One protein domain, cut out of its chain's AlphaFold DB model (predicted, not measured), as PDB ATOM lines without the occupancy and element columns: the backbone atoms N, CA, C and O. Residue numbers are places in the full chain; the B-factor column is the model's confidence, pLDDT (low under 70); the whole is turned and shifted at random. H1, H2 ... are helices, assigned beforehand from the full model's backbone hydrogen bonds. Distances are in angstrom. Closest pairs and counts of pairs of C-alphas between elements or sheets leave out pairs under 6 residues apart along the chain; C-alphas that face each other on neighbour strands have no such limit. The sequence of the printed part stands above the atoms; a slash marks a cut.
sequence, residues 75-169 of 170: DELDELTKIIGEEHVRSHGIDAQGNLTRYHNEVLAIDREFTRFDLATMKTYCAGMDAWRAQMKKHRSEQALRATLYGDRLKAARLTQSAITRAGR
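This is residues 75 to 169 of the 170 residues of an uncharacterized protein of Paraburkholderia monticola (UniProt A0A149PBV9). What shape do these atoms make? A small head of three helices, H1, H2 and H3, packs on the first part of one long helix, H4, whose later residues, 134 to 143 and 145 to 150, stick out beyond the head. After a corner, H5 sticks out from the far end of H4 as an arm at 45 degrees to it. What is the make-up? The printed part has 95 residues with five named helices, H1 to H5 in that order along the chain, and no named strand, an all-helix domain. The whole is extended, with a radius of gyration of the C-alphas of 23.1 A and spans of 73 by 27 by 20 A.

Where do the first helices lie? H1 is residues 75 to 84, 14.4 A long, and begins with C-alpha 75 at (11.052, 253.976, 18.951). H2 is residues 86 to 92, 9.8 A, and H3 is residues 94 to 109, 22.1 A. What follows them? H4 is residues 116 to 150, 50.5 A from C-alpha 116 at (2.880, 251.152, 11.697) to C-alpha 150. H5 is residues 153 to 167, 20.9 A, ending with C-alpha 167 at (-39.044, 214.230, 53.765).

What does H1 touch? It touches residues 116 to 123 of H4, the closest C-alphas being those of Leu 80 and Leu 119, 6.2 A, at a steep tilt of 44 degrees. H1 and H3 only just touch, with 3 pairs of C-alphas within 8 A, the closest those of Ile 84 and Leu 100 at 6.6 A. And H2? It touches residues 96 to 100 of H3, the closest C-alphas being those of Val 89 and Gln 97, 5.3 A. H2 and H4 only just touch, with 3 pairs of C-alphas within 8 A, the closest those of His 92 and Met 129 at 7.3 A. How do H3 and H5 stand to H4? H3 is close but not clearly touching, at a shallow tilt of 12 degrees, opposite ways, with the closest C-alphas, Leu 100 and Met 122, 7.2 A apart. H5 touches no helix: it is close to H4 but not clearly touching, at a steep tilt of 45 degrees, with the closest C-alphas, Ala 147 and Arg 153, 7.7 A apart, and it is apart from H1, H2 and H3. Are the backbones in order? In H1, H2, H3, H4 and H5 every O i to N i+4 pair is within hydrogen-bond range, and the helix packing is mostly crossed, the pairs that touch being steeply tilted.

How far does it reach? The two C-alphas farthest apart, those of Asp 75 and Arg 169, are 74.7 A apart, and the outline is a rod. Is there a cut or a long link? The printed part has no cut; the links H1 to H2, H2 to H3 and H4 to H5 are tight, and H3 to H4 is short. Where is confidence low? The model's mean pLDDT is 75.1 over the printed part, and it is under 70 at residues 86 to 97 and 149 to 169.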
ATOM      1  N   ASP A  75      11.988 253.994  17.819       82.31
ATOM      2  CA  ASP A  75      11.052 253.976  18.951       82.31
ATOM      3  C   ASP A  75       9.842 253.038  18.739       82.31
ATOM      4  O   ASP A  75       9.351 252.413  19.677       82.31
ATOM      5  N   GLU A  76       9.367 252.904  17.500       81.56
ATOM      6  CA  GLU A  76       8.234 252.051  17.127       81.56
ATOM      7  C   GLU A  76       8.614 250.556  17.124       81.56
ATOM      8  O   GLU A  76       7.780 249.699  17.424       81.56
ATOM      9  N   LEU A  77       9.880 250.234  16.829       80.19
ATOM     10  CA  LEU A  77      10.434 248.877  16.940       80.19
ATOM     11  C   LEU A  77      10.607 248.470  18.406       80.19
ATOM     12  O   LEU A  77      10.264 247.345  18.780       80.19
ATOM     13  N   ASP A  78      11.077 249.387  19.251       82.69
ATOM     14  CA  ASP A  78      11.156 249.165  20.698       82.69
ATOM     15  C   ASP A  78       9.766 248.912  21.290       82.69
ATOM     16  O   ASP A  78       9.581 248.062  22.164       82.69
ATOM     17  N   GLU A  79       8.757 249.626  20.796       81.81
ATOM     18  CA  GLU A  79       7.378 249.453  21.228       81.81
ATOM     19  C   GLU A  79       6.773 248.126  20.755       81.81
ATOM     20  O   GLU A  79       6.134 247.433  21.550       81.81
ATOM     21  N   LEU A  80       7.035 247.715  19.509       82.50
ATOM     22  CA  LEU A  80       6.682 246.379  19.022       82.50
ATOM     23  C   LEU A  80       7.318 245.292  19.901       82.50
ATOM     24  O   LEU A  80       6.643 244.351  20.321       82.50
ATOM     25  N   THR A  81       8.598 245.455  20.237       80.69
ATOM     26  CA  THR A  81       9.346 244.514  21.081       80.69
ATOM     27  C   THR A  81       8.756 244.433  22.487       80.69
ATOM     28  O   THR A  81       8.653 243.345  23.046       80.69
ATOM     29  N   LYS A  82       8.287 245.553  23.054       82.38
ATOM     30  CA  LYS A  82       7.568 245.559  24.339       82.38
ATOM     31  C   LYS A  82       6.240 244.815  24.262       82.38
ATOM     32  O   LYS A  82       5.934 244.066  25.183       82.38
ATOM     33  N   ILE A  83       5.465 244.999  23.191       77.81
ATOM     34  CA  ILE A  83       4.159 244.341  23.026       77.81
ATOM     35  C   ILE A  83       4.315 242.827  22.867       77.81
ATOM     36  O   ILE A  83       3.506 242.074  23.399       77.81
ATOM     37  N   ILE A  84       5.352 242.387  22.151       74.44
ATOM     38  CA  ILE A  84       5.654 240.965  21.914       74.44
ATOM     39  C   ILE A  84       6.442 240.353  23.082       74.44
ATOM     40  O   ILE A  84       6.459 239.135  23.255       74.44
ATOM     41  N   GLY A  85       7.068 241.192  23.907       76.94
ATOM     42  CA  GLY A  85       7.872 240.784  25.047       76.94
ATOM     43  C   GLY A  85       7.096 239.896  26.013       76.94
ATOM     44  O   GLY A  85       5.963 240.201  26.399       76.94
ATOM     45  N   GLU A  86       7.739 238.807  26.443       63.75
ATOM     46  CA  GLU A  86       7.131 237.788  27.306       63.75
ATOM     47  C   GLU A  86       6.494 238.373  28.567       63.75
ATOM     48  O   GLU A  86       5.469 237.873  29.013       63.75
ATOM     49  N   GLU A  87       7.058 239.437  29.142       63.62
ATOM     50  CA  GLU A  87       6.521 240.073  30.346       63.62
ATOM     51  C   GLU A  87       5.171 240.760  30.091       63.62
ATOM     52  O   GLU A  87       4.198 240.528  30.816       63.62
ATOM     53  N   HIS A  88       5.076 241.553  29.020       65.19
ATOM     54  CA  HIS A  88       3.844 242.242  28.643       65.19
ATOM     55  C   HIS A  88       2.766 241.241  28.235       65.19
ATOM     56  O   HIS A  88       1.621 241.309  28.683       65.19
ATOM     57  N   VAL A  89       3.155 240.240  27.459       64.12
ATOM     58  CA  VAL A  89       2.289 239.164  27.000       64.12
ATOM     59  C   VAL A  89       1.785 238.291  28.157       64.12
ATOM     60  O   VAL A  89       0.583 238.038  28.273       64.12
ATOM     61  N   ARG A  90       2.667 237.895  29.082       62.38
ATOM     62  CA  ARG A  90       2.309 237.110  30.273       62.38
ATOM     63  C   ARG A  90       1.370 237.892  31.183       62.38
ATOM     64  O   ARG A  90       0.454 237.297  31.754       62.38
ATOM     65  N   SER A  91       1.526 239.217  31.263       66.44
ATOM     66  CA  SER A  91       0.572 240.060  31.981       66.44
ATOM     67  C   SER A  91      -0.836 239.953  31.386       66.44
ATOM     68  O   SER A  91      -1.787 239.917  32.163       66.44
ATOM     69  N   HIS A  92      -0.986 239.769  30.064       63.66
ATOM     70  CA  HIS A  92      -2.260 239.628  29.335       63.66
ATOM     71  C   HIS A  92      -2.818 238.186  29.266       63.66
ATOM     72  O   HIS A  92      -4.012 238.001  29.006       63.66
ATOM     73  N   GLY A  93      -2.045 237.187  29.699       66.31
ATOM     74  CA  GLY A  93      -2.469 235.788  29.848       66.31
ATOM     75  C   GLY A  93      -2.154 234.916  28.627       66.31
ATOM     76  O   GLY A  93      -1.694 235.406  27.600       66.31
ATOM     77  N   ILE A  94      -2.407 233.607  28.745       63.44
ATOM     78  CA  ILE A  94      -2.004 232.592  27.747       63.44
ATOM     79  C   ILE A  94      -2.646 232.851  26.370       63.44
ATOM     80  O   ILE A  94      -1.992 232.686  25.343       63.44
ATOM     81  N   ASP A  95      -3.893 233.327  26.337       67.06
ATOM     82  CA  ASP A  95      -4.608 233.589  25.078       67.06
ATOM     83  C   ASP A  95      -4.046 234.808  24.325       67.06
ATOM     84  O   ASP A  95      -3.962 234.804  23.096       67.06
ATOM     85  N   ALA A  96      -3.608 235.842  25.054       67.12
ATOM     86  CA  ALA A  96      -2.946 237.009  24.469       67.12
ATOM     87  C   ALA A  96      -1.597 236.626  23.855       67.12
ATOM     88  O   ALA A  96      -1.254 237.076  22.764       67.12
ATOM     89  N   GLN A  97      -0.868 235.751  24.555       69.00
ATOM     90  CA  GLN A  97       0.402 235.196  24.105       69.00
ATOM     91  C   GLN A  97       0.254 234.431  22.805       69.00
ATOM     92  O   GLN A  97       0.959 234.725  21.844       69.00
ATOM     93  N   GLY A  98      -0.706 233.509  22.743       72.31
ATOM     94  CA  GLY A  98      -0.962 232.743  21.529       72.31
ATOM     95  C   GLY A  98      -1.263 233.639  20.329       72.31
ATOM     96  O   GLY A  98      -0.677 233.453  19.265       72.31
ATOM     97  N   ASN A  99      -2.126 234.644  20.500       77.44
ATOM     98  CA  ASN A  99      -2.579 235.480  19.389       77.44
ATOM     99  C   ASN A  99      -1.523 236.488  18.912       77.44
ATOM    100  O   ASN A  99      -1.311 236.604  17.706       77.44
ATOM    101  N   LEU A 100      -0.833 237.184  19.823       80.38
ATOM    102  CA  LEU A 100       0.203 238.159  19.453       80.38
ATOM    103  C   LEU A 100       1.435 237.474  18.849       80.38
ATOM    104  O   LEU A 100       1.955 237.937  17.835       80.38
ATOM    105  N   THR A 101       1.868 236.343  19.416       78.38
ATOM    106  CA  THR A 101       2.979 235.558  18.862       78.38
ATOM    107  C   THR A 101       2.611 234.946  17.513       78.38
ATOM    108  O   THR A 101       3.427 234.955  16.595       78.38
ATOM    109  N   ARG A 102       1.376 234.456  17.347       81.88
ATOM    110  CA  ARG A 102       0.906 233.948  16.054       81.88
ATOM    111  C   ARG A 102       0.915 235.036  14.987       81.88
ATOM    112  O   ARG A 102       1.450 234.802  13.912       81.88
ATOM    113  N   TYR A 103       0.378 236.214  15.296       81.44
ATOM    114  CA  TYR A 103       0.382 237.342  14.369       81.44
ATOM    115  C   TYR A 103       1.809 237.757  13.992       81.44
ATOM    116  O   TYR A 103       2.105 237.959  12.817       81.44
ATOM    117  N   HIS A 104       2.723 237.796  14.967       82.31
ATOM    118  CA  HIS A 104       4.134 238.061  14.700       82.31
ATOM    119  C   HIS A 104       4.743 237.038  13.726       82.31
ATOM    120  O   HIS A 104       5.371 237.415  12.737       82.31
ATOM    121  N   ASN A 105       4.500 235.749  13.966       83.00
ATOM    122  CA  ASN A 105       5.004 234.671  13.119       83.00
ATOM    123  C   ASN A 105       4.385 234.684  11.715       83.00
ATOM    124  O   ASN A 105       5.078 234.372  10.754       83.00
ATOM    125  N   GLU A 106       3.108 235.043  11.576       84.69
ATOM    126  CA  GLU A 106       2.443 235.168  10.273       84.69
ATOM    127  C   GLU A 106       3.046 236.311   9.444       84.69
ATOM    128  O   GLU A 106       3.289 236.132   8.253       84.69
ATOM    129  N   VAL A 107       3.365 237.451  10.068       81.62
ATOM    130  CA  VAL A 107       4.050 238.560   9.383       81.62
ATOM    131  C   VAL A 107       5.450 238.143   8.919       81.62
ATOM    132  O   VAL A 107       5.799 238.387   7.765       81.62
ATOM    133  N   LEU A 108       6.213 237.447   9.771       81.50
ATOM    134  CA  LEU A 108       7.530 236.913   9.402       81.50
ATOM    135  C   LEU A 108       7.450 235.830   8.315       81.50
ATOM    136  O   LEU A 108       8.313 235.772   7.445       81.50
ATOM    137  N   ALA A 109       6.414 234.988   8.326       82.31
ATOM    138  CA  ALA A 109       6.230 233.930   7.334       82.31
ATOM    139  C   ALA A 109       5.946 234.467   5.920       82.31
ATOM    140  O   ALA A 109       6.195 233.768   4.940       82.31
ATOM    141  N   ILE A 110       5.432 235.696   5.814       83.62
ATOM    142  CA  ILE A 110       5.168 236.385   4.542       83.62
ATOM    143  C   ILE A 110       6.403 237.198   4.087       83.62
ATOM    144  O   ILE A 110       6.353 237.857   3.052       83.62
ATOM    145  N   ASP A 111       7.518 237.139   4.830       78.69
ATOM    146  CA  ASP A 111       8.763 237.886   4.570       78.69
ATOM    147  C   ASP A 111       8.525 239.401   4.416       78.69
ATOM    148  O   ASP A 111       9.136 240.097   3.604       78.69
ATOM    149  N   ARG A 112       7.561 239.922   5.186       82.50
ATOM    150  CA  ARG A 112       7.172 241.333   5.182       82.50
ATOM    151  C   ARG A 112       7.667 242.005   6.455       82.50
ATOM    152  O   ARG A 112       7.484 241.487   7.553       82.50
ATOM    153  N   GLU A 113       8.205 243.213   6.320       81.00
ATOM    154  CA  GLU A 113       8.516 244.062   7.470       81.00
ATOM    155  C   GLU A 113       7.247 244.457   8.241       81.00
ATOM    156  O   GLU A 113       6.159 244.616   7.673       81.00
ATOM    157  N   PHE A 114       7.391 244.655   9.552       84.00
ATOM    158  CA  PHE A 114       6.324 245.241  10.353       84.00
ATOM    159  C   PHE A 114       6.120 246.701   9.962       84.00
ATOM    160  O   PHE A 114       7.065 247.482   9.834       84.00
ATOM    161  N   THR A 115       4.855 247.067   9.819       86.44
ATOM    162  CA  THR A 115       4.416 248.419   9.499       86.44
ATOM    163  C   THR A 115       3.760 249.072  10.709       86.44
ATOM    164  O   THR A 115       3.342 248.411  11.664       86.44
ATOM    165  N   ARG A 116       3.608 250.396  10.662       81.44
ATOM    166  CA  ARG A 116       2.880 251.152  11.697       81.44
ATOM    167  C   ARG A 116       1.434 250.700  11.860       81.44
ATOM    168  O   ARG A 116       0.901 250.752  12.966       81.44
ATOM    169  N   PHE A 117       0.810 250.225  10.784       82.31
ATOM    170  CA  PHE A 117      -0.512 249.610  10.822       82.31
ATOM    171  C   PHE A 117      -0.535 248.354  11.702       82.31
ATOM    172  O   PHE A 117      -1.448 248.189  12.514       82.31
ATOM    173  N   ASP A 118       0.478 247.496  11.588       82.19
ATOM    174  CA  ASP A 118       0.572 246.266  12.377       82.19
ATOM    175  C   ASP A 118       0.772 246.600  13.860       82.19
ATOM    176  O   ASP A 118       0.053 246.089  14.720       82.19
ATOM    177  N   LEU A 119       1.665 247.553  14.157       84.25
ATOM    178  CA  LEU A 119       1.871 248.052  15.517       84.25
ATOM    179  C   LEU A 119       0.580 248.642  16.112       84.25
ATOM    180  O   LEU A 119       0.219 248.328  17.248       84.25
ATOM    181  N   ALA A 120      -0.143 249.472  15.355       82.50
ATOM    182  CA  ALA A 120      -1.412 250.051  15.795       82.50
ATOM    183  C   ALA A 120      -2.468 248.970  16.070       82.50
ATOM    184  O   ALA A 120      -3.140 249.012  17.102       82.50
ATOM    185  N   THR A 121      -2.565 247.970  15.193       82.94
ATOM    186  CA  THR A 121      -3.487 246.837  15.339       82.94
ATOM    187  C   THR A 121      -3.202 246.054  16.621       82.94
ATOM    188  O   THR A 121      -4.118 245.792  17.404       82.94
ATOM    189  N   MET A 122      -1.930 245.742  16.889       84.12
ATOM    190  CA  MET A 122      -1.528 245.027  18.103       84.12
ATOM    191  C   MET A 122      -1.821 245.846  19.370       84.12
ATOM    192  O   MET A 122      -2.341 245.301  20.342       84.12
ATOM    193  N   LYS A 123      -1.597 247.167  19.349       84.00
ATOM    194  CA  LYS A 123      -1.972 248.053  20.468       84.00
ATOM    195  C   LYS A 123      -3.474 248.055  20.733       84.00
ATOM    196  O   LYS A 123      -3.891 247.961  21.886       84.00
ATOM    197  N   THR A 124      -4.291 248.171  19.685       84.25
ATOM    198  CA  THR A 124      -5.754 248.144  19.819       84.25
ATOM    199  C   THR A 124      -6.228 246.819  20.406       84.25
ATOM    200  O   THR A 124      -7.105 246.815  21.271       84.25
ATOM    201  N   TYR A 125      -5.616 245.707  19.995       81.25
ATOM    202  CA  TYR A 125      -5.898 244.396  20.569       81.25
ATOM    203  C   TYR A 125      -5.591 244.349  22.076       81.25
ATOM    204  O   TYR A 125      -6.477 243.993  22.859       81.25
ATOM    205  N   CYS A 126      -4.397 244.780  22.503       81.00
ATOM    206  CA  CYS A 126      -4.033 244.825  23.926       81.00
ATOM    207  C   CYS A 126      -4.991 245.712  24.740       81.00
ATOM    208  O   CYS A 126      -5.523 245.278  25.761       81.00
ATOM    209  N   ALA A 127      -5.308 246.914  24.246       82.06
ATOM    210  CA  ALA A 127      -6.243 247.821  24.912       82.06
ATOM    211  C   ALA A 127      -7.652 247.211  25.068       82.06
ATOM    212  O   ALA A 127      -8.303 247.373  26.104       82.06
ATOM    213  N   GLY A 128      -8.124 246.472  24.058       80.69
ATOM    214  CA  GLY A 128      -9.383 245.731  24.127       80.69
ATOM    215  C   GLY A 128      -9.365 244.631  25.194       80.69
ATOM    216  O   GLY A 128     -10.341 244.462  25.931       80.69
ATOM    217  N   MET A 129      -8.245 243.919  25.330       80.94
ATOM    218  CA  MET A 129      -8.073 242.903  26.371       80.94
ATOM    219  C   MET A 129      -8.087 243.496  27.782       80.94
ATOM    220  O   MET A 129      -8.727 242.932  28.676       80.94
ATOM    221  N   ASP A 130      -7.435 244.639  27.986       81.31
ATOM    222  CA  ASP A 130      -7.453 245.350  29.267       81.31
ATOM    223  C   ASP A 130      -8.864 245.797  29.654       81.31
ATOM    224  O   ASP A 130      -9.306 245.582  30.789       81.31
ATOM    225  N   ALA A 131      -9.616 246.339  28.693       82.12
ATOM    226  CA  ALA A 131     -11.009 246.720  28.900       82.12
ATOM    227  C   ALA A 131     -11.879 245.512  29.288       82.12
ATOM    228  O   ALA A 131     -12.631 245.569  30.269       82.12
ATOM    229  N   TRP A 132     -11.740 244.390  28.576       79.06
ATOM    230  CA  TRP A 132     -12.466 243.157  28.889       79.06
ATOM    231  C   TRP A 132     -12.127 242.629  30.289       79.06
ATOM    232  O   TRP A 132     -13.013 242.251  31.059       79.06
ATOM    233  N   ARG A 133     -10.852 242.661  30.686       80.56
ATOM    234  CA  ARG A 133     -10.422 242.251  32.032       80.56
ATOM    235  C   ARG A 133     -10.986 243.140  33.123       80.56
ATOM    236  O   ARG A 133     -11.443 242.621  34.147       80.56
ATOM    237  N   ALA A 134     -10.978 244.453  32.917       82.81
ATOM    238  CA  ALA A 134     -11.598 245.396  33.837       82.81
ATOM    239  C   ALA A 134     -13.093 245.084  34.006       82.81
ATOM    240  O   ALA A 134     -13.592 245.014  35.134       82.81
ATOM    241  N   GLN A 135     -13.787 244.786  32.904       83.50
ATOM    242  CA  GLN A 135     -15.191 244.383  32.921       83.50
ATOM    243  C   GLN A 135     -15.407 243.062  33.671       83.50
ATOM    244  O   GLN A 135     -16.286 242.984  34.526       83.50
ATOM    245  N   MET A 136     -14.582 242.040  33.433       83.38
ATOM    246  CA  MET A 136     -14.676 240.751  34.130       83.38
ATOM    247  C   MET A 136     -14.354 240.864  35.623       83.38
ATOM    248  O   MET A 136     -14.939 240.155  36.444       83.38
ATOM    249  N   LYS A 137     -13.436 241.757  36.010       87.12
ATOM    250  CA  LYS A 137     -13.156 242.068  37.420       87.12
ATOM    251  C   LYS A 137     -14.365 242.730  38.078       87.12
ATOM    252  O   LYS A 137     -14.786 242.285  39.145       87.12
ATOM    253  N   LYS A 138     -14.958 243.731  37.419       88.44
ATOM    254  CA  LYS A 138     -16.189 244.388  37.874       88.44
ATOM    255  C   LYS A 138     -17.326 243.377  38.019       88.44
ATOM    256  O   LYS A 138     -17.916 243.275  39.091       88.44
ATOM    257  N   HIS A 139     -17.551 242.551  37.000       82.50
ATOM    258  CA  HIS A 139     -18.573 241.512  37.032       82.50
ATOM    259  C   HIS A 139     -18.356 240.529  38.190       82.50
ATOM    260  O   HIS A 139     -19.294 240.221  38.918       82.50
ATOM    261  N   ARG A 140     -17.115 240.085  38.433       85.12
ATOM    262  CA  ARG A 140     -16.788 239.233  39.589       85.12
ATOM    263  C   ARG A 140     -17.085 239.913  40.924       85.12
ATOM    264  O   ARG A 140     -17.642 239.266  41.805       85.12
ATOM    265  N   SER A 141     -16.766 241.199  41.074       82.56
ATOM    266  CA  SER A 141     -17.099 241.943  42.296       82.56
ATOM    267  C   SER A 141     -18.608 242.109  42.497       82.56
ATOM    268  O   SER A 141     -19.095 241.969  43.614       82.56
ATOM    269  N   GLU A 142     -19.368 242.317  41.420       84.00
ATOM    270  CA  GLU A 142     -20.829 242.396  41.469       84.00
ATOM    271  C   GLU A 142     -21.460 241.040  41.805       84.00
ATOM    272  O   GLU A 142     -22.397 240.982  42.595       84.00
ATOM    273  N   GLN A 143     -20.936 239.941  41.251       79.44
ATOM    274  CA  GLN A 143     -21.360 238.582  41.599       79.44
ATOM    275  C   GLN A 143     -21.062 238.261  43.065       79.44
ATOM    276  O   GLN A 143     -21.925 237.722  43.755       79.44
ATOM    277  N   ALA A 144     -19.882 238.644  43.561       79.81
ATOM    278  CA  ALA A 144     -19.530 238.491  44.967       79.81
ATOM    279  C   ALA A 144     -20.500 239.275  45.859       79.81
ATOM    280  O   ALA A 144     -21.097 238.686  46.750       79.81
ATOM    281  N   LEU A 145     -20.746 240.558  45.562       79.62
ATOM    282  CA  LEU A 145     -21.694 241.394  46.304       79.62
ATOM    283  C   LEU A 145     -23.122 240.828  46.270       79.62
ATOM    284  O   LEU A 145     -23.800 240.807  47.294       79.62
ATOM    285  N   ARG A 146     -23.583 240.337  45.112       70.44
ATOM    286  CA  ARG A 146     -24.887 239.667  44.981       70.44
ATOM    287  C   ARG A 146     -24.964 238.410  45.842       70.44
ATOM    288  O   ARG A 146     -25.991 238.197  46.480       70.44
ATOM    289  N   ALA A 147     -23.902 237.609  45.887       70.44
ATOM    290  CA  ALA A 147     -23.831 236.434  46.748       70.44
ATOM    291  C   ALA A 147     -23.867 236.814  48.240       70.44
ATOM    292  O   ALA A 147     -24.509 236.112  49.021       70.44
ATOM    293  N   THR A 148     -23.251 237.935  48.632       73.38
ATOM    294  CA  THR A 148     -23.310 238.448  50.011       73.38
ATOM    295  C   THR A 148     -24.695 238.984  50.374       73.38
ATOM    296  O   THR A 148     -25.199 238.682  51.449       73.38
ATOM    297  N   LEU A 149     -25.317 239.770  49.489       67.75
ATOM    298  CA  LEU A 149     -26.591 240.450  49.755       67.75
ATOM    299  C   LEU A 149     -27.799 239.515  49.700       67.75
ATOM    300  O   LEU A 149     -28.712 239.637  50.509       67.75
ATOM    301  N   TYR A 150     -27.830 238.596  48.735       63.62
ATOM    302  CA  TYR A 150     -28.989 237.725  48.518       63.62
ATOM    303  C   TYR A 150     -28.808 236.323  49.095       63.62
ATOM    304  O   TYR A 150     -29.723 235.502  48.989       63.62
ATOM    305  N   GLY A 151     -27.641 236.044  49.681       64.75
ATOM    306  CA  GLY A 151     -27.206 234.687  49.955       64.75
ATOM    307  C   GLY A 151     -27.030 233.904  48.654       64.75
ATOM    308  O   GLY A 151     -27.610 234.197  47.607       64.75
ATOM    309  N   ASP A 152     -26.204 232.871  48.709       63.31
ATOM    310  CA  ASP A 152     -25.983 231.973  47.587       63.31
ATOM    311  C   ASP A 152     -27.299 231.214  47.310       63.31
ATOM    312  O   ASP A 152     -27.583 230.180  47.917       63.31
ATOM    313  N   ARG A 153     -28.179 231.772  46.460       58.28
ATOM    314  CA  ARG A 153     -29.516 231.219  46.155       58.28
ATOM    315  C   ARG A 153     -29.435 229.758  45.712       58.28
ATOM    316  O   ARG A 153     -30.365 228.996  45.949       58.28
ATOM    317  N   LEU A 154     -28.302 229.356  45.134       59.25
ATOM    318  CA  LEU A 154     -27.968 227.974  44.799       59.25
ATOM    319  C   LEU A 154     -27.708 227.095  46.031       59.25
ATOM    320  O   LEU A 154     -28.142 225.946  46.036       59.25
ATOM    321  N   LYS A 155     -27.064 227.600  47.093       60.75
ATOM    322  CA  LYS A 155     -26.988 226.895  48.387       60.75
ATOM    323  C   LYS A 155     -28.356 226.795  49.042       60.75
ATOM    324  O   LYS A 155     -28.695 225.712  49.504       60.75
ATOM    325  N   ALA A 156     -29.140 227.873  49.045       57.62
ATOM    326  CA  ALA A 156     -30.497 227.843  49.589       57.62
ATOM    327  C   ALA A 156     -31.352 226.804  48.847       57.62
ATOM    328  O   ALA A 156     -31.872 225.903  49.490       57.62
ATOM    329  N   ALA A 157     -31.380 226.841  47.507       60.97
ATOM    330  CA  ALA A 157     -32.103 225.884  46.667       60.97
ATOM    331  C   ALA A 157     -31.605 224.436  46.824       60.97
ATOM    332  O   ALA A 157     -32.415 223.518  46.906       60.97
ATOM    333  N   ARG A 158     -30.285 224.202  46.923       63.66
ATOM    334  CA  ARG A 158     -29.734 222.859  47.197       63.66
ATOM    335  C   ARG A 158     -30.143 222.348  48.575       63.66
ATOM    336  O   ARG A 158     -30.457 221.166  48.706       63.66
ATOM    337  N   LEU A 159     -30.176 223.217  49.586       62.00
ATOM    338  CA  LEU A 159     -30.641 222.861  50.924       62.00
ATOM    339  C   LEU A 159     -32.140 222.525  50.914       62.00
ATOM    340  O   LEU A 159     -32.502 221.468  51.431       62.00
ATOM    341  N   THR A 160     -32.993 223.307  50.242       65.06
ATOM    342  CA  THR A 160     -34.428 222.987  50.099       65.06
ATOM    343  C   THR A 160     -34.666 221.703  49.309       65.06
ATOM    344  O   THR A 160     -35.426 220.851  49.764       65.06
ATOM    345  N   GLN A 161     -33.976 221.496  48.181       65.50
ATOM    346  CA  GLN A 161     -34.081 220.265  47.388       65.50
ATOM    347  C   GLN A 161     -33.693 219.036  48.229       65.50
ATOM    348  O   GLN A 161     -34.386 218.016  48.236       65.50
ATOM    349  N   SER A 162     -32.603 219.148  48.995       65.06
ATOM    350  CA  SER A 162     -32.134 218.076  49.873       65.06
ATOM    351  C   SER A 162     -33.089 217.794  51.039       65.06
ATOM    352  O   SER A 162     -33.237 216.635  51.425       65.06
ATOM    353  N   ALA A 163     -33.785 218.812  51.557       61.91
ATOM    354  CA  ALA A 163     -34.794 218.667  52.604       61.91
ATOM    355  C   ALA A 163     -36.072 217.983  52.084       61.91
ATOM    356  O   ALA A 163     -36.557 217.047  52.717       61.91
ATOM    357  N   ILE A 164     -36.557 218.368  50.897       68.06
ATOM    358  CA  ILE A 164     -37.725 217.753  50.238       68.06
ATOM    359  C   ILE A 164     -37.470 216.265  49.956       68.06
ATOM    360  O   ILE A 164     -38.311 215.416  50.242       68.06
ATOM    361  N   THR A 165     -36.271 215.924  49.476       69.44
ATOM    362  CA  THR A 165     -35.913 214.530  49.155       69.44
ATOM    363  C   THR A 165     -35.805 213.659  50.413       69.44
ATOM    364  O   THR A 165     -36.047 212.455  50.367       69.44
ATOM    365  N   ARG A 166     -35.448 214.257  51.558       63.81
ATOM    366  CA  ARG A 166     -35.361 213.565  52.853       63.81
ATOM    367  C   ARG A 166     -36.737 213.381  53.505       63.81
ATOM    368  O   ARG A 166     -36.945 212.371  54.169       63.81
ATOM    369  N   ALA A 167     -37.663 214.317  53.291       62.28
ATOM    370  CA  ALA A 167     -39.044 214.230  53.765       62.28
ATOM    371  C   ALA A 167     -39.875 213.189  52.992       62.28
ATOM    372  O   ALA A 167     -40.668 212.491  53.606       62.28
ATOM    373  N   GLY A 168     -39.644 213.017  51.685       58.44
ATOM    374  CA  GLY A 168     -40.329 212.004  50.864       58.44
ATOM    375  C   GLY A 168     -39.822 210.559  51.016       58.44
ATOM    376  O   GLY A 168     -40.266 209.689  50.277       58.44
ATOM    377  N   ARG A 169     -38.861 210.300  51.916       59.03
ATOM    378  CA  ARG A 169     -38.328 208.954  52.229       59.03
ATOM    379  C   ARG A 169     -38.760 208.426  53.607       59.03
ATOM    380  O   ARG A 169     -38.244 207.397  54.038       59.03
TER     381      ARG A 169